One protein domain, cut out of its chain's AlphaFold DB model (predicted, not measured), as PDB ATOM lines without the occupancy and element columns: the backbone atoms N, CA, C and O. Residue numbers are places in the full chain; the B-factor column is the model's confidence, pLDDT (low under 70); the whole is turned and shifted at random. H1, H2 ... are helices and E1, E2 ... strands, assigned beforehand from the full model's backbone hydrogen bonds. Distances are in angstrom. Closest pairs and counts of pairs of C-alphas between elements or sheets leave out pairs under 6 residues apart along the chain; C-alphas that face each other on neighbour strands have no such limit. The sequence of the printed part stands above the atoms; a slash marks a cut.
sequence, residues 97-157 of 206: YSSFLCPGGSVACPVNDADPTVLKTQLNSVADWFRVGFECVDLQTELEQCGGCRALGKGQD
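What this domain is: This is residues 97 to 157 of the 206 residues of the protein "Pria protein" of Trichosporon asahii var. asahii (strain ATCC 90039 / CBS 2479 / JCM 2466 / KCTC 7840 / NBRC 103889/ NCYC 2677 / UAMH 7654) (UniProt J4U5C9). A short two-stranded ribbon, E1 beside E2, sits in the middle of a small flat domain, with three short helices placed round it and a long looping stretch, residues 138 to 157, leading away from the end of E2 and folding back. H1 is close beside E1, H3 is near the end of E1 at Pro 110, and H2 is farthest from the middle. The printed part has 61 residues with three named helices and two named strands in the order H1, E1, H2, H3, E2; E1 and E2 are antiparallel, the class is mixed, helices and strands, and under half of the residues are in named elements. The whole is compact, with a radius of gyration of the C-alphas of 10.7 A, and spans 27 by 24 by 13 A.

How they stand to each other: Start with H1, residues 98 to 101, and go on to E1, residues 107 to 110; their closest C-alphas are those of Ser 98 and Ala 108, 4.7 A apart. Next along the printed part come H2, residues 116 to 122, and H3, residues 126 to 132. H2 and H3 are close but not clearly touching, with the C-alphas of Gln 122 and Asp 128 closest at 6.6 A, and they run opposite ways at a steep tilt of 49 degrees. H1 and H3 are near each other, with 6 pairs of C-alphas within 10 A, while H1 and H2 are apart. The closest C-alphas of E1 and H3 are those of Pro 110 and Val 132, 6.6 A apart. Then look at E2, residues 134 to 137, the antiparallel neighbour of E1 at 142 degrees between directions; N 109 and O 135 are 2.8 A apart and N 107 and O 137 are 2.9 A apart, both within hydrogen-bond range. H2 and E2 are apart. In H2 and H3 every O i to N i+4 pair is within hydrogen-bond range; H1 is too short for such a pair.

Where its parts are: Find C-alpha 98 at (-21.771, 32.369, -12.523), where H1 begins; it measures 5.0 A from first to last C-alpha. E1 measures 9.7 A, H2 9.9 A and H3 10.3 A, and H3 begins at C-alpha 126, at (-22.963, 32.523, -3.165). E2 measures 9.3 A and ends at C-alpha 137, at (-26.893, 37.656, -18.973).

The domain as a whole: The two C-alphas farthest apart are those of Gly 104 and Asp 115, at 28.0 A. The printed part has no cut, and the four links between its named elements are tight. Mean pLDDT of the printed part is 89.3, and residue 113 is under 70.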
ATOM      1  N   TYR A  97     -18.655  31.917  -9.818       85.75
ATOM      2  CA  TYR A  97     -19.944  31.490  -9.265       85.75
ATOM      3  C   TYR A  97     -21.054  31.495 -10.319       85.75
ATOM      4  O   TYR A  97     -22.040  30.776 -10.191       85.75
ATOM      5  N   SER A  98     -20.860  32.256 -11.393       88.06
ATOM      6  CA  SER A  98     -21.771  32.369 -12.523       88.06
ATOM      7  C   SER A  98     -22.155  31.018 -13.127       88.06
ATOM      8  O   SER A  98     -23.329  30.814 -13.403       88.06
ATOM      9  N   SER A  99     -21.228  30.059 -13.237       87.25
ATOM     10  CA  SER A  99     -21.531  28.726 -13.789       87.25
ATOM     11  C   SER A  99     -22.442  27.872 -12.899       87.25
ATOM     12  O   SER A  99     -23.033  26.911 -13.380       87.25
ATOM     13  N   PHE A 100     -22.542  28.193 -11.606       89.56
ATOM     14  CA  PHE A 100     -23.448  27.519 -10.669       89.56
ATOM     15  C   PHE A 100     -24.799  28.227 -10.557       89.56
ATOM     16  O   PHE A 100     -25.800  27.590 -10.244       89.56
ATOM     17  N   LEU A 101     -24.814  29.542 -10.772       91.56
ATOM     18  CA  LEU A 101     -26.002  30.382 -10.646       91.56
ATOM     19  C   LEU A 101     -26.825  30.430 -11.937       91.56
ATOM     20  O   LEU A 101     -28.048  30.515 -11.875       91.56
ATOM     21  N   CYS A 102     -26.157  30.363 -13.090       93.31
ATOM     22  CA  CYS A 102     -26.768  30.543 -14.398       93.31
ATOM     23  C   CYS A 102     -26.551  29.320 -15.301       93.31
ATOM     24  O   CYS A 102     -25.415  28.864 -15.462       93.31
ATOM     25  N   PRO A 103     -27.612  28.785 -15.931       91.94
ATOM     26  CA  PRO A 103     -27.474  27.765 -16.963       91.94
ATOM     27  C   PRO A 103     -26.927  28.366 -18.272       91.94
ATOM     28  O   PRO A 103     -26.883  29.580 -18.450       91.94
ATOM     29  N   GLY A 104     -26.515  27.511 -19.212       88.44
ATOM     30  CA  GLY A 104     -26.220  27.932 -20.591       88.44
ATOM     31  C   GLY A 104     -24.916  28.711 -20.799       88.44
ATOM     32  O   GLY A 104     -24.686  29.205 -21.894       88.44
ATOM     33  N   GLY A 105     -24.050  28.806 -19.785       85.88
ATOM     34  CA  GLY A 105     -22.791  29.555 -19.890       85.88
ATOM     35  C   GLY A 105     -22.956  31.073 -19.764       85.88
ATOM     36  O   GLY A 105     -21.989  31.802 -19.966       85.88
ATOM     37  N   SER A 106     -24.150  31.542 -19.394       92.31
ATOM     38  CA  SER A 106     -24.405  32.944 -19.073       92.31
ATOM     39  C   SER A 106     -23.671  33.369 -17.801       92.31
ATOM     40  O   SER A 106     -23.323  32.552 -16.939       92.31
ATOM     41  N   VAL A 107     -23.448  34.673 -17.665       93.12
ATOM     42  CA  VAL A 107     -22.775  35.251 -16.505       93.12
ATOM     43  C   VAL A 107     -23.804  35.857 -15.560       93.12
ATOM     44  O   VAL A 107     -24.678  36.605 -15.979       93.12
ATOM     45  N   ALA A 108     -23.691  35.529 -14.273       93.31
ATOM     46  CA  ALA A 108     -24.472  36.174 -13.226       93.31
ATOM     47  C   ALA A 108     -23.981  37.614 -13.030       93.31
ATOM     48  O   ALA A 108     -22.860  37.827 -12.552       93.31
ATOM     49  N   CYS A 109     -24.818  38.581 -13.389       92.31
ATOM     50  CA  CYS A 109     -24.582  40.001 -13.195       92.31
ATOM     51  C   CYS A 109     -25.486  40.543 -12.083       92.31
ATOM     52  O   CYS A 109     -26.659  40.190 -12.023       92.31
ATOM     53  N   PRO A 110     -24.955  41.343 -11.146       92.06
ATOM     54  CA  PRO A 110     -25.759  41.895 -10.063       92.06
ATOM     55  C   PRO A 110     -26.705  42.977 -10.597       92.06
ATOM     56  O   PRO A 110     -26.279  43.825 -11.376       92.06
ATOM     57  N   VAL A 111     -27.960  42.955 -10.143       89.12
ATOM     58  CA  VAL A 111     -29.026  43.863 -10.625       89.12
ATOM     59  C   VAL A 111     -28.897  45.270 -10.027       89.12
ATOM     60  O   VAL A 111     -29.386  46.246 -10.584       89.12
ATOM     61  N   ASN A 112     -28.224  45.397  -8.881       81.19
ATOM     62  CA  ASN A 112     -28.066  46.683  -8.214       81.19
ATOM     63  C   ASN A 112     -26.824  47.417  -8.733       81.19
ATOM     64  O   ASN A 112     -25.700  46.950  -8.531       81.19
ATOM     65  N   ASP A 113     -27.028  48.619  -9.275       69.00
ATOM     66  CA  ASP A 113     -25.985  49.592  -9.639       69.00
ATOM     67  C   ASP A 113     -25.357  50.270  -8.400       69.00
ATOM     68  O   ASP A 113     -25.103  51.474  -8.372       69.00
ATOM     69  N   ALA A 114     -25.131  49.511  -7.325       76.69
ATOM     70  CA  ALA A 114     -24.360  50.004  -6.193       76.69
ATOM     71  C   ALA A 114     -22.893  50.197  -6.601       76.69
ATOM     72  O   ALA A 114     -22.426  49.623  -7.589       76.69
ATOM     73  N   ASP A 115     -22.149  50.975  -5.812       81.12
ATOM     74  CA  ASP A 115     -20.753  51.276  -6.114       81.12
ATOM     75  C   ASP A 115     -19.960  49.993  -6.436       81.12
ATOM     76  O   ASP A 115     -19.921  49.056  -5.623       81.12
ATOM     77  N   PRO A 116     -19.270  49.929  -7.592       82.38
ATOM     78  CA  PRO A 116     -18.619  48.706  -8.066       82.38
ATOM     79  C   PRO A 116     -17.520  48.220  -7.110       82.38
ATOM     80  O   PRO A 116     -17.126  47.053  -7.139       82.38
ATOM     81  N   THR A 117     -16.993  49.109  -6.267       83.62
ATOM     82  CA  THR A 117     -16.034  48.813  -5.194       83.62
ATOM     83  C   THR A 117     -16.681  48.069  -4.026       83.62
ATOM     84  O   THR A 117     -16.118  47.087  -3.531       83.62
ATOM     85  N   VAL A 118     -17.878  48.489  -3.619       83.75
ATOM     86  CA  VAL A 118     -18.660  47.853  -2.551       83.75
ATOM     87  C   VAL A 118     -19.139  46.482  -3.013       83.75
ATOM     88  O   VAL A 118     -18.941  45.488  -2.314       83.75
ATOM     89  N   LEU A 119     -19.644  46.399  -4.245       84.25
ATOM     90  CA  LEU A 119     -20.164  45.168  -4.833       84.25
ATOM     91  C   LEU A 119     -19.086  44.078  -4.940       84.25
ATOM     92  O   LEU A 119     -19.300  42.937  -4.537       84.25
ATOM     93  N   LYS A 120     -17.872  44.438  -5.376       81.25
ATOM     94  CA  LYS A 120     -16.724  43.512  -5.418       81.25
ATOM     95  C   LYS A 120     -16.323  42.977  -4.044       81.25
ATOM     96  O   LYS A 120     -15.789  41.876  -3.968       81.25
ATOM     97  N   THR A 121     -16.553  43.751  -2.985       84.06
ATOM     98  CA  THR A 121     -16.213  43.361  -1.610       84.06
ATOM     99  C   THR A 121     -17.319  42.521  -0.973       84.06
ATOM    100  O   THR A 121     -17.030  41.654  -0.156       84.06
ATOM    101  N   GLN A 122     -18.579  42.744  -1.348       83.62
ATOM    102  CA  GLN A 122     -19.724  42.003  -0.812       83.62
ATOM    103  C   GLN A 122     -19.972  40.676  -1.541       83.62
ATOM    104  O   GLN A 122     -20.446  39.732  -0.926       83.62
ATOM    105  N   LEU A 123     -19.601  40.549  -2.817       85.31
ATOM    106  CA  LEU A 123     -19.844  39.349  -3.631       85.31
ATOM    107  C   LEU A 123     -18.775  38.255  -3.450       85.31
ATOM    108  O   LEU A 123     -18.257  37.694  -4.419       85.31
ATOM    109  N   ASN A 124     -18.429  37.936  -2.202       83.56
ATOM    110  CA  ASN A 124     -17.434  36.903  -1.894       83.56
ATOM    111  C   ASN A 124     -18.045  35.499  -1.760       83.56
ATOM    112  O   ASN A 124     -17.340  34.505  -1.977       83.56
ATOM    113  N   SER A 125     -19.337  35.404  -1.426       87.75
ATOM    114  CA  SER A 125     -20.064  34.146  -1.238       87.75
ATOM    115  C   SER A 125     -21.308  34.057  -2.117       87.75
ATOM    116  O   SER A 125     -21.952  35.057  -2.418       87.75
ATOM    117  N   VAL A 126     -21.703  32.830  -2.463       87.06
ATOM    118  CA  VAL A 126     -22.963  32.523  -3.165       87.06
ATOM    119  C   VAL A 126     -24.179  33.079  -2.408       87.06
ATOM    120  O   VAL A 126     -25.122  33.562  -3.026       87.06
ATOM    121  N   ALA A 127     -24.146  33.080  -1.072       88.81
ATOM    122  CA  ALA A 127     -25.218  33.656  -0.259       88.81
ATOM    123  C   ALA A 127     -25.388  35.169  -0.483       88.81
ATOM    124  O   ALA A 127     -26.500  35.678  -0.390       88.81
ATOM    125  N   ASP A 128     -24.308  35.885  -0.796       88.50
ATOM    126  CA  ASP A 128     -24.351  37.331  -1.022       88.50
ATOM    127  C   ASP A 128     -24.930  37.655  -2.397       88.50
ATOM    128  O   ASP A 128     -25.723  38.586  -2.520       88.50
ATOM    129  N   TRP A 129     -24.643  36.821  -3.402       88.50
ATOM    130  CA  TRP A 129     -25.301  36.893  -4.709       88.50
ATOM    131  C   TRP A 129     -26.827  36.790  -4.581       88.50
ATOM    132  O   TRP A 129     -27.543  37.593  -5.173       88.50
ATOM    133  N   PHE A 130     -27.338  35.881  -3.743       88.38
ATOM    134  CA  PHE A 130     -28.782  35.770  -3.486       88.38
ATOM    135  C   PHE A 130     -29.378  36.959  -2.717       88.38
ATOM    136  O   PHE A 130     -30.567  37.225  -2.854       88.38
ATOM    137  N   ARG A 131     -28.581  37.682  -1.918       88.56
ATOM    138  CA  ARG A 131     -29.037  38.883  -1.193       88.56
ATOM    139  C   ARG A 131     -29.093  40.117  -2.083       88.56
ATOM    140  O   ARG A 131     -30.034  40.892  -1.980       88.56
ATOM    141  N   VAL A 132     -28.067  40.307  -2.912       87.50
ATOM    142  CA  VAL A 132     -27.972  41.442  -3.843       87.50
ATOM    143  C   VAL A 132     -28.960  41.272  -4.997       87.50
ATOM    144  O   VAL A 132     -29.485  42.260  -5.497       87.50
ATOM    145  N   GLY A 133     -29.246  40.028  -5.381       89.94
ATOM    146  CA  GLY A 133     -30.005  39.729  -6.583       89.94
ATOM    147  C   GLY A 133     -29.098  39.776  -7.808       89.94
ATOM    148  O   GLY A 133     -28.238  40.650  -7.953       89.94
ATOM    149  N   PHE A 134     -29.275  38.797  -8.683       92.62
ATOM    150  CA  PHE A 134     -28.512  38.679  -9.912       92.62
ATOM    151  C   PHE A 134     -29.422  38.274 -11.058       92.62
ATOM    152  O   PHE A 134     -30.438  37.607 -10.863       92.62
ATOM    153  N   GLU A 135     -29.008  38.655 -12.250       93.00
ATOM    154  CA  GLU A 135     -29.599  38.246 -13.508       93.00
ATOM    155  C   GLU A 135     -28.565  37.487 -14.335       93.00
ATOM    156  O   GLU A 135     -27.360  37.729 -14.252       93.00
ATOM    157  N   CYS A 136     -29.042  36.512 -15.096       94.88
ATOM    158  CA  CYS A 136     -28.203  35.714 -15.973       94.88
ATOM    159  C   CYS A 136     -28.195  36.352 -17.352       94.88
ATOM    160  O   CYS A 136     -29.219  36.354 -18.032       94.88
ATOM    161  N   VAL A 137     -27.038  36.869 -17.751       94.06
ATOM    162  CA  VAL A 137     -26.893  37.656 -18.973       94.06
ATOM    163  C   VAL A 137     -25.809  37.056 -19.857       94.06
ATOM    164  O   VAL A 137     -24.770  36.590 -19.374       94.06
ATOM    165  N   ASP A 138     -26.053  37.041 -21.166       94.56
ATOM    166  CA  ASP A 138     -25.032  36.682 -22.145       94.56
ATOM    167  C   ASP A 138     -24.216  37.919 -22.535       94.56
ATOM    168  O   ASP A 138     -24.621  38.739 -23.354       94.56
ATOM    169  N   LEU A 139     -23.016  38.022 -21.969       94.19
ATOM    170  CA  LEU A 139     -22.094  39.131 -22.219       94.19
ATOM    171  C   LEU A 139     -21.606  39.212 -23.673       94.19
ATOM    172  O   LEU A 139     -20.927  40.178 -24.020       94.19
ATOM    173  N   GLN A 140     -21.852  38.186 -24.495       94.81
ATOM    174  CA  GLN A 140     -21.431  38.160 -25.894       94.81
ATOM    175  C   GLN A 140     -22.398  38.885 -26.825       94.81
ATOM    176  O   GLN A 140     -21.960  39.338 -27.885       94.81
ATOM    177  N   THR A 141     -23.671  38.972 -26.438       95.19
ATOM    178  CA  THR A 141     -24.758  39.487 -27.282       95.19
ATOM    179  C   THR A 141     -25.607  40.549 -26.598       95.19
ATOM    180  O   THR A 141     -26.321  41.273 -27.288       95.19
ATOM    181  N   GLU A 142     -25.552  40.660 -25.271       95.25
ATOM    182  CA  GLU A 142     -26.335  41.652 -24.539       95.25
ATOM    183  C   GLU A 142     -25.802  43.069 -24.767       95.25
ATOM    184  O   GLU A 142     -24.605  43.330 -24.618       95.25
ATOM    185  N   LEU A 143     -26.702  43.995 -25.098       95.44
ATOM    186  CA  LEU A 143     -26.357  45.366 -25.472       95.44
ATOM    187  C   LEU A 143     -25.925  46.196 -24.258       95.44
ATOM    188  O   LEU A 143     -24.940  46.929 -24.323       95.44
ATOM    189  N   GLU A 144     -26.640  46.027 -23.148       93.56
ATOM    190  CA  GLU A 144     -26.516  46.836 -21.929       93.56
ATOM    191  C   GLU A 144     -25.357  46.380 -21.020       93.56
ATOM    192  O   GLU A 144     -24.900  47.100 -20.125       93.56
ATOM    193  N   GLN A 145     -24.881  45.150 -21.233       94.88
ATOM    194  CA  GLN A 145     -23.860  44.479 -20.416       94.88
ATOM    195  C   GLN A 145     -22.781  43.843 -21.293       94.88
ATOM    196  O   GLN A 145     -22.230  42.778 -20.994       94.88
ATOM    197  N   CYS A 146     -22.475  44.494 -22.410       96.31
ATOM    198  CA  CYS A 146     -21.579  43.942 -23.404       96.31
ATOM    199  C   CYS A 146     -20.160  43.787 -22.843       96.31
ATOM    200  O   CYS A 146     -19.582  44.718 -22.269       96.31
ATOM    201  N   GLY A 147     -19.598  42.587 -22.991       94.06
ATOM    202  CA  GLY A 147     -18.240  42.258 -22.549       94.06
ATOM    203  C   GLY A 147     -18.062  42.107 -21.033       94.06
ATOM    204  O   GLY A 147     -16.984  41.708 -20.584       94.06
ATOM    205  N   GLY A 148     -19.094  42.369 -20.223       93.50
ATOM    206  CA  GLY A 148     -19.000  42.302 -18.766       93.50
ATOM    207  C   GLY A 148     -20.196  42.907 -18.040       93.50
ATOM    208  O   GLY A 148     -20.893  43.774 -18.551       93.50
ATOM    209  N   CYS A 149     -20.392  42.513 -16.783       92.50
ATOM    210  CA  CYS A 149     -21.415  43.145 -15.958       92.50
ATOM    211  C   CYS A 149     -21.075  44.627 -15.734       92.50
ATOM    212  O   CYS A 149     -20.028  44.956 -15.151       92.50
ATOM    213  N   ARG A 150     -21.978  45.513 -16.164       91.56
ATOM    214  CA  ARG A 150     -21.862  46.971 -16.019       91.56
ATOM    215  C   ARG A 150     -21.737  47.392 -14.552       91.56
ATOM    216  O   ARG A 150     -20.803  48.114 -14.213       91.56
ATOM    217  N   ALA A 151     -22.549  46.817 -13.662       88.69
ATOM    218  CA  ALA A 151     -22.505  47.063 -12.215       88.69
ATOM    219  C   ALA A 151     -21.172  46.663 -11.539       88.69
ATOM    220  O   ALA A 151     -20.802  47.183 -10.492       88.69
ATOM    221  N   LEU A 152     -20.382  45.770 -12.152       87.62
ATOM    222  CA  LEU A 152     -19.030  45.431 -11.676       87.62
ATOM    223  C   LEU A 152     -17.937  46.318 -12.297       87.62
ATOM    224  O   LEU A 152     -16.748  46.142 -11.993       87.62
ATOM    225  N   GLY A 153     -18.316  47.251 -13.173       88.69
ATOM    226  CA  GLY A 153     -17.414  48.076 -13.973       88.69
ATOM    227  C   GLY A 153     -16.569  47.253 -14.944       88.69
ATOM    228  O   GLY A 153     -15.405  47.585 -15.161       88.69
ATOM    229  N   LYS A 154     -17.093  46.119 -15.430       90.06
ATOM    230  CA  LYS A 154     -16.377  45.216 -16.346       90.06
ATOM    231  C   LYS A 154     -16.897  45.232 -17.778       90.06
ATOM    232  O   LYS A 154     -16.164  44.795 -18.654       90.06
ATOM    233  N   GLY A 155     -18.121  45.687 -18.002       92.62
ATOM    234  CA  GLY A 155     -18.648  45.896 -19.344       92.62
ATOM    235  C   GLY A 155     -19.275  47.266 -19.477       92.62
ATOM    236  O   GLY A 155     -19.167  48.105 -18.577       92.62
ATOM    237  N   GLN A 156     -19.900  47.477 -20.623       93.75
ATOM    238  CA  GLN A 156     -20.475  48.754 -21.005       93.75
ATOM    239  C   GLN A 156     -21.807  48.547 -21.713       93.75
ATOM    240  O   GLN A 156     -22.057  47.493 -22.295       93.75
ATOM    241  N   ASP A 157     -22.612  49.594 -21.694       95.00
ATOM    242  CA  ASP A 157     -23.827  49.670 -22.479       95.00
ATOM    243  C   ASP A 157     -23.495  50.287 -23.848       95.00
ATOM    244  O   ASP A 157     -23.099  51.451 -23.946       95.00
TER     245      ASP A 157